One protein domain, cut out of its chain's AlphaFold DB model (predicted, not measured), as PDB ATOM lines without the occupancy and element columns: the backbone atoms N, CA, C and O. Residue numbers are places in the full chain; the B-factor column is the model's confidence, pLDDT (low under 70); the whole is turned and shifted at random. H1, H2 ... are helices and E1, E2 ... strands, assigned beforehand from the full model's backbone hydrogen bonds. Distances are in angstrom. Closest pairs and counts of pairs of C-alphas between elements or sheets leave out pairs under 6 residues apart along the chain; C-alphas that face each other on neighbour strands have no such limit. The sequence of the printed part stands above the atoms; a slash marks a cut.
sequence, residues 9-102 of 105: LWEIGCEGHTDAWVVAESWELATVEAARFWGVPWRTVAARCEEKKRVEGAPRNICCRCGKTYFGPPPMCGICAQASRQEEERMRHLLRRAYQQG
ATOM      1  N   LEU A   9     171.035 101.483 141.402       92.38
ATOM      2  CA  LEU A   9     169.850 100.714 141.049       92.38
ATOM      3  C   LEU A   9     168.915 100.649 142.257       92.38
ATOM      4  O   LEU A   9     169.318 100.185 143.325       92.38
ATOM      5  N   TRP A  10     167.669 101.052 142.044       94.44
ATOM      6  CA  TRP A  10     166.600 101.042 143.032       94.44
ATOM      7  C   TRP A  10     165.507 100.066 142.608       94.44
ATOM      8  O   TRP A  10     165.069 100.078 141.457       94.44
ATOM      9  N   GLU A  11     165.059  99.251 143.552       95.44
ATOM     10  CA  GLU A  11     163.792  98.531 143.498       95.44
ATOM     11  C   GLU A  11     162.809  99.265 144.410       95.44
ATOM     12  O   GLU A  11     163.033  99.375 145.619       95.44
ATOM     13  N   ILE A  12     161.751  99.804 143.814       96.56
ATOM     14  CA  ILE A  12     160.757 100.636 144.485       96.56
ATOM     15  C   ILE A  12     159.427  99.902 144.477       96.56
ATOM     16  O   ILE A  12     158.882  99.608 143.411       96.56
ATOM     17  N   GLY A  13     158.896  99.651 145.668       96.06
ATOM     18  CA  GLY A  13     157.523  99.197 145.847       96.06
ATOM     19  C   GLY A  13     156.575 100.379 146.020       96.06
ATOM     20  O   GLY A  13     156.949 101.411 146.572       96.06
ATOM     21  N   CYS A  14     155.335 100.234 145.567       94.81
ATOM     22  CA  CYS A  14     154.231 101.096 145.978       94.81
ATOM     23  C   CYS A  14     152.953 100.268 145.952       94.81
ATOM     24  O   CYS A  14     152.663  99.586 144.972       94.81
ATOM     25  N   GLU A  15     152.166 100.338 147.018       90.25
ATOM     26  CA  GLU A  15     150.907  99.606 147.097       90.25
ATOM     27  C   GLU A  15     149.977  99.955 145.916       90.25
ATOM     28  O   GLU A  15     149.768 101.125 145.569       90.25
ATOM     29  N   GLY A  16     149.395  98.922 145.302       88.31
ATOM     30  CA  GLY A  16     148.560  99.049 144.104       88.31
ATOM     31  C   GLY A  16     149.348  99.164 142.794       88.31
ATOM     32  O   GLY A  16     148.735  99.332 141.739       88.31
ATOM     33  N   HIS A  17     150.676  99.054 142.858       92.12
ATOM     34  CA  HIS A  17     151.569  99.046 141.711       92.12
ATOM     35  C   HIS A  17     152.549  97.875 141.768       92.12
ATOM     36  O   HIS A  17     152.840  97.306 142.820       92.12
ATOM     37  N   THR A  18     153.061  97.514 140.600       93.44
ATOM     38  CA  THR A  18     154.163  96.560 140.460       93.44
ATOM     39  C   THR A  18     155.486  97.176 140.898       93.44
ATOM     40  O   THR A  18     155.663  98.393 140.848       93.44
ATOM     41  N   ASP A  19     156.445  96.337 141.281       94.50
ATOM     42  CA  ASP A  19     157.766  96.818 141.683       94.50
ATOM     43  C   ASP A  19     158.502  97.462 140.502       94.50
ATOM     44  O   ASP A  19     158.702  96.857 139.441       94.50
ATOM     45  N   ALA A  20     158.913  98.711 140.703       94.19
ATOM     46  CA  ALA A  20     159.627  99.503 139.720       94.19
ATOM     47  C   ALA A  20     161.135  99.363 139.930       94.19
ATOM     48  O   ALA A  20     161.657  99.622 141.010       94.19
ATOM     49  N   TRP A  21     161.847  99.002 138.866       93.31
ATOM     50  CA  TRP A  21     163.305  98.946 138.856       93.31
ATOM     51  C   TRP A  21     163.839 100.135 138.073       93.31
ATOM     52  O   TRP A  21     163.585 100.234 136.869       93.31
ATOM     53  N   VAL A  22     164.572 101.029 138.731       92.56
ATOM     54  CA  VAL A  22     165.044 102.284 138.128       92.56
ATOM     55  C   VAL A  22     166.495 102.568 138.488       92.56
ATOM     56  O   VAL A  22     166.977 102.176 139.546       92.56
ATOM     57  N   VAL A  23     167.200 103.257 137.593       91.12
ATOM     58  CA  VAL A  23     168.548 103.766 137.858       91.12
ATOM     59  C   VAL A  23     168.445 105.260 138.111       91.12
ATOM     60  O   VAL A  23     167.968 105.990 137.246       91.12
ATOM     61  N   ALA A  24     168.865 105.706 139.291       91.12
ATOM     62  CA  ALA A  24     168.796 107.109 139.679       91.12
ATOM     63  C   ALA A  24     169.876 107.458 140.706       91.12
ATOM     64  O   ALA A  24     170.358 106.602 141.443       91.12
ATOM     65  N   GLU A  25     170.239 108.735 140.768       90.31
ATOM     66  CA  GLU A  25     171.316 109.233 141.634       90.31
ATOM     67  C   GLU A  25     170.880 109.429 143.093       90.31
ATOM     68  O   GLU A  25     171.715 109.391 143.995       90.31
ATOM     69  N   SER A  26     169.586 109.653 143.332       92.31
ATOM     70  CA  SER A  26     169.003 109.834 144.662       92.31
ATOM     71  C   SER A  26     167.666 109.111 144.772       92.31
ATOM     72  O   SER A  26     167.051 108.761 143.760       92.31
ATOM     73  N   TRP A  27     167.207 108.924 146.008       94.00
ATOM     74  CA  TRP A  27     165.906 108.335 146.305       94.00
ATOM     75  C   TRP A  27     164.753 109.135 145.686       94.00
ATOM     76  O   TRP A  27     163.876 108.572 145.039       94.00
ATOM     77  N   GLU A  28     164.774 110.464 145.798       94.75
ATOM     78  CA  GLU A  28     163.723 111.330 145.258       94.75
ATOM     79  C   GLU A  28     163.606 111.158 143.742       94.75
ATOM     80  O   GLU A  28     162.511 110.932 143.229       94.75
ATOM     81  N   LEU A  29     164.737 111.177 143.028       94.69
ATOM     82  CA  LEU A  29     164.756 110.927 141.588       94.69
ATOM     83  C   LEU A  29     164.284 109.509 141.256       94.69
ATOM     84  O   LEU A  29     163.512 109.338 140.314       94.69
ATOM     85  N   ALA A  30     164.667 108.509 142.052       95.00
ATOM     86  CA  ALA A  30     164.196 107.140 141.879       95.00
ATOM     87  C   ALA A  30     162.661 107.065 141.970       95.00
ATOM     88  O   ALA A  30     162.018 106.493 141.090       95.00
ATOM     89  N   THR A  31     162.050 107.708 142.970       96.81
ATOM     90  CA  THR A  31     160.583 107.732 143.106       96.81
ATOM     91  C   THR A  31     159.883 108.479 141.965       96.81
ATOM     92  O   THR A  31     158.781 108.093 141.569       96.81
ATOM     93  N   VAL A  32     160.517 109.505 141.386       96.88
ATOM     94  CA  VAL A  32     160.010 110.195 140.188       96.88
ATOM     95  C   VAL A  32     160.040 109.267 138.973       96.88
ATOM     96  O   VAL A  32     159.044 109.177 138.251       96.88
ATOM     97  N   GLU A  33     161.142 108.550 138.747       95.19
ATOM     98  CA  GLU A  33     161.240 107.591 137.641       95.19
ATOM     99  C   GLU A  33     160.291 106.397 137.828       95.19
ATOM    100  O   GLU A  33     159.673 105.951 136.863       95.19
ATOM    101  N   ALA A  34     160.088 105.924 139.062       95.62
ATOM    102  CA  ALA A  34     159.098 104.890 139.365       95.62
ATOM    103  C   ALA A  34     157.669 105.363 139.048       95.62
ATOM    104  O   ALA A  34     156.918 104.662 138.367       95.62
ATOM    105  N   ALA A  35     157.313 106.595 139.427       96.12
ATOM    106  CA  ALA A  35     156.022 107.184 139.077       96.12
ATOM    107  C   ALA A  35     155.818 107.293 137.555       96.12
ATOM    108  O   ALA A  35     154.718 107.037 137.058       96.12
ATOM    109  N   ARG A  36     156.878 107.614 136.800       94.75
ATOM    110  CA  ARG A  36     156.854 107.598 135.327       94.75
ATOM    111  C   ARG A  36     156.690 106.193 134.765       94.75
ATOM    112  O   ARG A  36     155.918 106.032 133.824       94.75
ATOM    113  N   PHE A  37     157.369 105.196 135.334       93.06
ATOM    114  CA  PHE A  37     157.216 103.794 134.944       93.06
ATOM    115  C   PHE A  37     155.767 103.324 135.119       93.06
ATOM    116  O   PHE A  37     155.193 102.749 134.196       93.06
ATOM    117  N   TRP A  38     155.149 103.645 136.254       93.56
ATOM    118  CA  TRP A  38     153.735 103.379 136.479       93.56
ATOM    119  C   TRP A  38     152.840 104.271 135.603       93.56
ATOM    120  O   TRP A  38     151.710 103.916 135.300       93.56
ATOM    121  N   GLY A  39     153.289 105.448 135.174       93.38
ATOM    122  CA  GLY A  39     152.464 106.391 134.418       93.38
ATOM    123  C   GLY A  39     151.398 107.053 135.293       93.38
ATOM    124  O   GLY A  39     150.233 107.136 134.902       93.38
ATOM    125  N   VAL A  40     151.776 107.467 136.506       93.69
ATOM    126  CA  VAL A  40     150.944 108.260 137.430       93.69
ATOM    127  C   VAL A  40     151.681 109.526 137.871       93.69
ATOM    128  O   VAL A  40     152.912 109.563 137.846       93.69
ATOM    129  N   PRO A  41     150.965 110.590 138.280       95.56
ATOM    130  CA  PRO A  41     151.614 111.779 138.816       95.56
ATOM    131  C   PRO A  41     152.387 111.444 140.095       95.56
ATOM    132  O   PRO A  41     151.810 110.920 141.039       95.56
ATOM    133  N   TRP A  42     153.665 111.818 140.178       96.25
ATOM    134  CA  TRP A  42     154.520 111.505 141.335       96.25
ATOM    135  C   TRP A  42     153.893 111.867 142.691       96.25
ATOM    136  O   TRP A  42     153.939 111.073 143.627       96.25
ATOM    137  N   ARG A  43     153.184 113.003 142.771       95.88
ATOM    138  CA  ARG A  43     152.472 113.446 143.985       95.88
ATOM    139  C   ARG A  43     151.477 112.428 144.565       95.88
ATOM    140  O   ARG A  43     151.143 112.539 145.735       95.88
ATOM    141  N   THR A  44     150.968 111.482 143.770       94.38
ATOM    142  CA  THR A  44     149.987 110.483 144.236       94.38
ATOM    143  C   THR A  44     150.639 109.255 144.863       94.38
ATOM    144  O   THR A  44     149.957 108.486 145.533       94.38
ATOM    145  N   VAL A  45     151.935 109.046 144.621       95.38
ATOM    146  CA  VAL A  45     152.670 107.846 145.049       95.38
ATOM    147  C   VAL A  45     153.879 108.159 145.924       95.38
ATOM    148  O   VAL A  45     154.297 107.288 146.667       95.38
ATOM    149  N   ALA A  46     154.400 109.392 145.909       93.00
ATOM    150  CA  ALA A  46     155.648 109.763 146.584       93.00
ATOM    151  C   ALA A  46     155.717 109.323 148.058       93.00
ATOM    152  O   ALA A  46     156.722 108.764 148.479       93.00
ATOM    153  N   ALA A  47     154.638 109.525 148.823       93.56
ATOM    154  CA  ALA A  47     154.569 109.153 150.240       93.56
ATOM    155  C   ALA A  47     154.326 107.650 150.490       93.56
ATOM    156  O   ALA A  47     154.433 107.199 151.624       93.56
ATOM    157  N   ARG A  48     153.960 106.894 149.448       94.81
ATOM    158  CA  ARG A  48     153.661 105.451 149.485       94.81
ATOM    159  C   ARG A  48     154.787 104.608 148.876       94.81
ATOM    160  O   ARG A  48     154.682 103.385 148.863       94.81
ATOM    161  N   CYS A  49     155.820 105.248 148.329       96.62
ATOM    162  CA  CYS A  49     156.982 104.564 147.782       96.62
ATOM    163  C   CYS A  49     157.831 103.975 148.911       96.62
ATOM    164  O   CYS A  49     158.193 104.674 149.855       96.62
ATOM    165  N   GLU A  50     158.214 102.716 148.751       96.50
ATOM    166  CA  GLU A  50     159.064 101.977 149.679       96.50
ATOM    167  C   GLU A  50     160.349 101.540 148.977       96.50
ATOM    168  O   GLU A  50     160.321 101.026 147.853       96.50
ATOM    169  N   GLU A  51     161.489 101.739 149.639       96.56
ATOM    170  CA  GLU A  51     162.775 101.218 149.178       96.56
ATOM    171  C   GLU A  51     162.838  99.722 149.494       96.56
ATOM    172  O   GLU A  51     163.019  99.325 150.644       96.56
ATOM    173  N   LYS A  52     162.693  98.877 148.469       94.94
ATOM    174  CA  LYS A  52     162.816  97.420 148.623       94.94
ATOM    175  C   LYS A  52     164.262  96.965 148.522       94.94
ATOM    176  O   LYS A  52     164.711  96.116 149.291       94.94
ATOM    177  N   LYS A  53     164.998  97.525 147.561       92.94
ATOM    178  CA  LYS A  53     166.401  97.185 147.325       92.94
ATOM    179  C   LYS A  53     167.163  98.363 146.751       92.94
ATOM    180  O   LYS A  53     166.680  99.066 145.866       92.94
ATOM    181  N   ARG A  54     168.409  98.493 147.195       93.19
ATOM    182  CA  ARG A  54     169.381  99.459 146.698       93.19
ATOM    183  C   ARG A  54     170.686  98.753 146.373       93.19
ATOM    184  O   ARG A  54     171.236  98.034 147.203       93.19
ATOM    185  N   VAL A  55     171.185  98.959 145.160       88.81
ATOM    186  CA  VAL A  55     172.476  98.426 144.713       88.81
ATOM    187  C   VAL A  55     173.316  99.574 144.179       88.81
ATOM    188  O   VAL A  55     172.983 100.192 143.166       88.81
ATOM    189  N   GLU A  56     174.413  99.865 144.872       86.75
ATOM    190  CA  GLU A  56     175.377 100.864 144.421       86.75
ATOM    191  C   GLU A  56     176.194 100.318 143.249       86.75
ATOM    192  O   GLU A  56     176.711  99.205 143.311       86.75
ATOM    193  N   GLY A  57     176.318 101.110 142.182       78.75
ATOM    194  CA  GLY A  57     177.000 100.668 140.969       78.75
ATOM    195  C   GLY A  57     176.134  99.693 140.181       78.75
ATOM    196  O   GLY A  57     176.430  98.501 140.115       78.75
ATOM    197  N   ALA A  58     175.060 100.216 139.583       70.88
ATOM    198  CA  ALA A  58     174.114  99.445 138.787       70.88
ATOM    199  C   ALA A  58     174.861  98.530 137.791       70.88
ATOM    200  O   ALA A  58     175.629  99.029 136.955       70.88
ATOM    201  N   PRO A  59     174.674  97.198 137.871       72.62
ATOM    202  CA  PRO A  59     175.418  96.270 137.037       72.62
ATOM    203  C   PRO A  59     175.078  96.518 135.569       72.62
ATOM    204  O   PRO A  59     173.927  96.425 135.139       72.62
ATOM    205  N   ARG A  60     176.101  96.860 134.784       75.81
ATOM    206  CA  ARG A  60     175.955  97.095 133.347       75.81
ATOM    207  C   ARG A  60     175.788  95.755 132.641       75.81
ATOM    208  O   ARG A  60     176.483  94.796 132.963       75.81
ATOM    209  N   ASN A  61     174.877  95.699 131.673       84.81
ATOM    210  CA  ASN A  61     174.600  94.524 130.841       84.81
ATOM    211  C   ASN A  61     174.040  93.293 131.574       84.81
ATOM    212  O   ASN A  61     173.916  92.250 130.944       84.81
ATOM    213  N   ILE A  62     173.672  93.370 132.858       88.69
ATOM    214  CA  ILE A  62     173.007  92.275 133.587       88.69
ATOM    215  C   ILE A  62     171.600  92.726 133.960       88.69
ATOM    216  O   ILE A  62     171.409  93.793 134.536       88.69
ATOM    217  N   CYS A  63     170.592  91.937 133.594       90.81
ATOM    218  CA  CYS A  63     169.201  92.273 133.870       90.81
ATOM    219  C   CYS A  63     168.912  92.152 135.369       90.81
ATOM    220  O   CYS A  63     169.039  91.062 135.925       90.81
ATOM    221  N   CYS A  64     168.449  93.229 136.009       88.69
ATOM    222  CA  CYS A  64     168.143  93.222 137.443       88.69
ATOM    223  C   CYS A  64     167.032  92.233 137.841       88.69
ATOM    224  O   CYS A  64     167.029  91.754 138.970       88.69
ATOM    225  N   ARG A  65     166.121  91.893 136.914       88.94
ATOM    226  CA  ARG A  65     164.991  90.982 137.163       88.94
ATOM    227  C   ARG A  65     165.341  89.512 136.941       88.94
ATOM    228  O   ARG A  65     165.025  88.678 137.776       88.94
ATOM    229  N   CYS A  66     165.953  89.172 135.804       91.56
ATOM    230  CA  CYS A  66     166.203  87.771 135.428       91.56
ATOM    231  C   CYS A  66     167.669  87.331 135.532       91.56
ATOM    232  O   CYS A  66     167.962  86.170 135.259       91.56
ATOM    233  N   GLY A  67     168.593  88.241 135.854       90.19
ATOM    234  CA  GLY A  67     170.024  87.956 136.010       90.19
ATOM    235  C   GLY A  67     170.777  87.642 134.714       90.19
ATOM    236  O   GLY A  67     171.986  87.441 134.746       90.19
ATOM    237  N   LYS A  68     170.098  87.599 133.561       92.38
ATOM    238  CA  LYS A  68     170.736  87.301 132.273       92.38
ATOM    239  C   LYS A  68     171.521  88.497 131.748       92.38
ATOM    240  O   LYS A  68     171.071  89.641 131.860       92.38
ATOM    241  N   THR A  69     172.641  88.204 131.097       91.44
ATOM    242  CA  THR A  69     173.394  89.197 130.336       91.44
ATOM    243  C   THR A  69     172.598  89.635 129.108       91.44
ATOM    244  O   THR A  69     171.998  88.806 128.423       91.44
ATOM    245  N   TYR A  70     172.577  90.931 128.820       89.44
ATOM    246  CA  TYR A  70     171.941  91.498 127.635       89.44
ATOM    247  C   TYR A  70     172.699  92.742 127.173       89.44
ATOM    248  O   TYR A  70     173.385  93.396 127.954       89.44
ATOM    249  N   PHE A  71     172.543  93.080 125.897       85.94
ATOM    250  CA  PHE A  71     173.083  94.307 125.326       85.94
ATOM    251  C   PHE A  71     171.952  95.328 125.218       85.94
ATOM    252  O   PHE A  71     171.031  95.161 124.421       85.94
ATOM    253  N   GLY A  72     171.981  96.348 126.072       81.44
ATOM    254  CA  GLY A  72     170.945  97.373 126.135       81.44
ATOM    255  C   GLY A  72     171.119  98.307 127.333       81.44
ATOM    256  O   GLY A  72     172.035  98.112 128.137       81.44
ATOM    257  N   PRO A  73     170.262  99.332 127.457       80.56
ATOM    258  CA  PRO A  73     170.325 100.255 128.579       80.56
ATOM    259  C   PRO A  73     169.898  99.567 129.890       80.56
ATOM    260  O   PRO A  73     168.936  98.794 129.870       80.56
ATOM    261  N   PRO A  74     170.560  99.863 131.027       79.94
ATOM    262  CA  PRO A  74     170.104  99.437 132.348       79.94
ATOM    263  C   PRO A  74     168.714 100.020 132.674       79.94
ATOM    264  O   PRO A  74     168.324 101.031 132.091       79.94
ATOM    265  N   PRO A  75     167.957  99.421 133.614       87.81
ATOM    266  CA  PRO A  75     168.361  98.325 134.504       87.81
ATOM    267  C   PRO A  75     167.969  96.919 134.031       87.81
ATOM    268  O   PRO A  75     168.364  95.925 134.644       87.81
ATOM    269  N   MET A  76     167.188  96.800 132.958       89.81
ATOM    270  CA  MET A  76     166.496  95.557 132.633       89.81
ATOM    271  C   MET A  76     166.497  95.261 131.132       89.81
ATOM    272  O   MET A  76     166.397  96.164 130.307       89.81
ATOM    273  N   CYS A  77     166.554  93.976 130.769       92.19
ATOM    274  CA  CYS A  77     166.445  93.574 129.369       92.19
ATOM    275  C   CYS A  77     165.045  93.866 128.803       92.19
ATOM    276  O   CYS A  77     164.057  93.884 129.540       92.19
ATOM    277  N   GLY A  78     164.943  94.026 127.479       90.00
ATOM    278  CA  GLY A  78     163.686  94.395 126.814       90.00
ATOM    279  C   GLY A  78     162.514  93.451 127.108       90.00
ATOM    280  O   GLY A  78     161.397  93.915 127.313       90.00
ATOM    281  N   ILE A  79     162.776  92.142 127.223       93.00
ATOM    282  CA  ILE A  79     161.751  91.136 127.550       93.00
ATOM    283  C   ILE A  79     161.171  91.394 128.942       93.00
ATOM    284  O   ILE A  79     159.957  91.475 129.114       93.00
ATOM    285  N   CYS A  80     162.036  91.537 129.947       93.00
ATOM    286  CA  CYS A  80     161.600  91.754 131.318       93.00
ATOM    287  C   CYS A  80     160.981  93.149 131.499       93.00
ATOM    288  O   CYS A  80     159.989  93.267 132.212       93.00
ATOM    289  N   ALA A  81     161.484  94.172 130.801       90.19
ATOM    290  CA  ALA A  81     160.890  95.507 130.799       90.19
ATOM    291  C   ALA A  81     159.466  95.499 130.218       90.19
ATOM    292  O   ALA A  81     158.550  96.085 130.797       90.19
ATOM    293  N   GLN A  82     159.251  94.795 129.101       91.94
ATOM    294  CA  GLN A  82     157.925  94.630 128.509       91.94
ATOM    295  C   GLN A  82     156.997  93.825 129.427       91.94
ATOM    296  O   GLN A  82     155.841  94.207 129.605       91.94
ATOM    297  N   ALA A  83     157.500  92.756 130.047       92.94
ATOM    298  CA  ALA A  83     156.737  91.969 131.011       92.94
ATOM    299  C   ALA A  83     156.297  92.813 132.218       92.94
ATOM    300  O   ALA A  83     155.128  92.760 132.586       92.94
ATOM    301  N   SER A  84     157.187  93.641 132.782       91.62
ATOM    302  CA  SER A  84     156.852  94.553 133.886       91.62
ATOM    303  C   SER A  84     155.752  95.547 133.500       91.62
ATOM    304  O   SER A  84     154.826  95.761 134.275       91.62
ATOM    305  N   ARG A  85     155.795  96.111 132.284       91.06
ATOM    306  CA  ARG A  85     154.725  97.006 131.800       91.06
ATOM    307  C   ARG A  85     153.381  96.292 131.675       91.06
ATOM    308  O   ARG A  85     152.368  96.813 132.124       91.06
ATOM    309  N   GLN A  86     153.372  95.087 131.105       93.44
ATOM    310  CA  GLN A  86     152.144  94.297 130.981       93.44
ATOM    311  C   GLN A  86     151.575  93.901 132.348       93.44
ATOM    312  O   GLN A  86     150.360  93.839 132.519       93.44
ATOM    313  N   GLU A  87     152.439  93.604 133.315       92.62
ATOM    314  CA  GLU A  87     152.042  93.275 134.681       92.62
ATOM    315  C   GLU A  87     151.368  94.469 135.369       92.62
ATOM    316  O   GLU A  87     150.278  94.313 135.919       92.62
ATOM    317  N   GLU A  88     151.945  95.666 135.237       92.62
ATOM    318  CA  GLU A  88     151.360  96.916 135.736       92.62
ATOM    319  C   GLU A  88     149.989  97.195 135.107       92.62
ATOM    320  O   GLU A  88     149.014  97.488 135.803       92.62
ATOM    321  N   GLU A  89     149.877  97.061 133.784       91.56
ATOM    322  CA  GLU A  89     148.615  97.248 133.064       91.56
ATOM    323  C   GLU A  89     147.536  96.269 133.539       91.56
ATOM    324  O   GLU A  89     146.394  96.669 133.801       91.56
ATOM    325  N   ARG A  90     147.894  94.988 133.696       91.25
ATOM    326  CA  ARG A  90     146.982  93.958 134.209       91.25
ATOM    327  C   ARG A  90     146.554  94.267 135.637       91.25
ATOM    328  O   ARG A  90     145.357  94.216 135.916       91.25
ATOM    329  N   MET A  91     147.493  94.616 136.515       89.50
ATOM    330  CA  MET A  91     147.211  94.946 137.913       89.50
ATOM    331  C   MET A  91     146.236  96.122 138.012       89.50
ATOM    332  O   MET A  91     145.206  96.020 138.675       89.50
ATOM    333  N   ARG A  92     146.478  97.201 137.262       88.19
ATOM    334  CA  ARG A  92     145.571  98.358 137.211       88.19
ATOM    335  C   ARG A  92     144.184  98.003 136.724       88.19
ATOM    336  O   ARG A  92     143.191  98.477 137.272       88.19
ATOM    337  N   HIS A  93     144.099  97.201 135.672       88.50
ATOM    338  CA  HIS A  93     142.819  96.775 135.137       88.50
ATOM    339  C   HIS A  93     142.049  95.902 136.143       88.50
ATOM    340  O   HIS A  93     140.840  96.079 136.299       88.50
ATOM    341  N   LEU A  94     142.739  95.022 136.878       87.88
ATOM    342  CA  LEU A  94     142.144  94.238 137.962       87.88
ATOM    343  C   LEU A  94     141.655  95.128 139.109       87.88
ATOM    344  O   LEU A  94     140.507  94.980 139.519       87.88
ATOM    345  N   LEU A  95     142.465  96.089 139.564       86.69
ATOM    346  CA  LEU A  95     142.071  97.043 140.606       86.69
ATOM    347  C   LEU A  95     140.835  97.846 140.187       86.69
ATOM    348  O   LEU A  95     139.861  97.902 140.931       86.69
ATOM    349  N   ARG A  96     140.813  98.388 138.961       87.12
ATOM    350  CA  ARG A  96     139.643  99.104 138.420       87.12
ATOM    351  C   ARG A  96     138.384  98.238 138.422       87.12
ATOM    352  O   ARG A  96     137.330  98.707 138.843       87.12
ATOM    353  N   ARG A  97     138.484  96.981 137.977       88.94
ATOM    354  CA  ARG A  97     137.352  96.040 138.003       88.94
ATOM    355  C   ARG A  97     136.899  95.729 139.424       88.94
ATOM    356  O   ARG A  97     135.702  95.645 139.671       88.94
ATOM    357  N   ALA A  98     137.832  95.556 140.351       85.69
ATOM    358  CA  ALA A  98     137.520  95.231 141.733       85.69
ATOM    359  C   ALA A  98     136.820  96.405 142.446       85.69
ATOM    360  O   ALA A  98     135.825  96.175 143.135       85.69
ATOM    361  N   TYR A  99     137.238  97.651 142.181       83.69
ATOM    362  CA  TYR A  99     136.518  98.859 142.607       83.69
ATOM    363  C   TYR A  99     135.095  98.920 142.036       83.69
ATOM    364  O   TYR A  99     134.145  99.144 142.777       83.69
ATOM    365  N   GLN A 100     134.922  98.660 140.734       84.38
ATOM    366  CA  GLN A 100     133.593  98.638 140.100       84.38
ATOM    367  C   GLN A 100     132.666  97.563 140.687       84.38
ATOM    368  O   GLN A 100     131.453  97.735 140.695       84.38
ATOM    369  N   GLN A 101     133.230  96.457 141.174       87.56
ATOM    370  CA  GLN A 101     132.486  95.362 141.797       87.56
ATOM    371  C   GLN A 101     132.263  95.548 143.307       87.56
ATOM    372  O   GLN A 101     131.699  94.654 143.931       87.56
ATOM    373  N   GLY A 102     132.725  96.654 143.906       80.12
ATOM    374  CA  GLY A 102     132.625  96.892 145.351       80.12
ATOM    375  C   GLY A 102     133.437  95.909 146.202       80.12
ATOM    376  O   GLY A 102     133.124  95.700 147.368       80.12
TER     377      GLY A 102
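Overview. This is residues 9 to 102 of the 105 residues of an uncharacterized protein of Oscillibacter sp. CAG:155 (UniProt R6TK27). A small, twisted sheet of three strands with the helix H1 packed over one face forms the body; the long helix H2 runs past it, grazing the sheet, and residues 96 to 102 stick out beyond. The loop of residues 57 to 77 leads from E3 to H2. The 94 printed residues hold E1, E2, H1, E3 and H2 in that order, class mixed, with the antiparallel sheet ordered E2, E1, E3. The whole is compact, with a radius of gyration of the C-alphas of 13.9 A, yet elongated, spanning 45 by 27 by 18 A.

Along the chain. Find C-alpha 9 at (169.850, 100.714, 141.049); from there E1 runs 16.4 A to residue 14. E2 is residues 20 to 24, 11.9 A, and H1 residues 27 to 38, 16.4 A. E3, residues 49 to 56, spans 19.1 A and bends by 64 degrees at residue 52. H2, residues 78 to 100, runs 33.2 A to C-alpha 100 at (133.593, 98.638, 140.100).

Arrangement. E1 and E2 form a hairpin; look for N 10 and O 22, 2.8 A apart. E1 and E3 are antiparallel, with N 11 and O 53 at 2.8 A. H1 is on one face of the sheet, making two layers, helix over sheet; its closest C-alphas to E2 are Ala 30 and Ala 24, 5.1 A. E2, H1 and E3 form a split strand-helix-strand unit, E1 between its strands, with a right-handed crossover. H2 only grazes the sheet, with residues 81 to 88. H1, with residues 37 to 38 alone, only just touches H2, with 3 pairs of C-alphas within 8 A, the closest Trp 38 and Glu 88 at 6.9 A; they are about perpendicular at 73 degrees. In H1 and H2 every O i to N i+4 pair is within hydrogen-bond range.

Size, cuts and confidence. The farthest C-alphas, of Phe 71 and Gly 102, are 45.2 A apart. The printed part has no cut; E3 to H2 is a long link of 21 residues. No printed residue has pLDDT under 70.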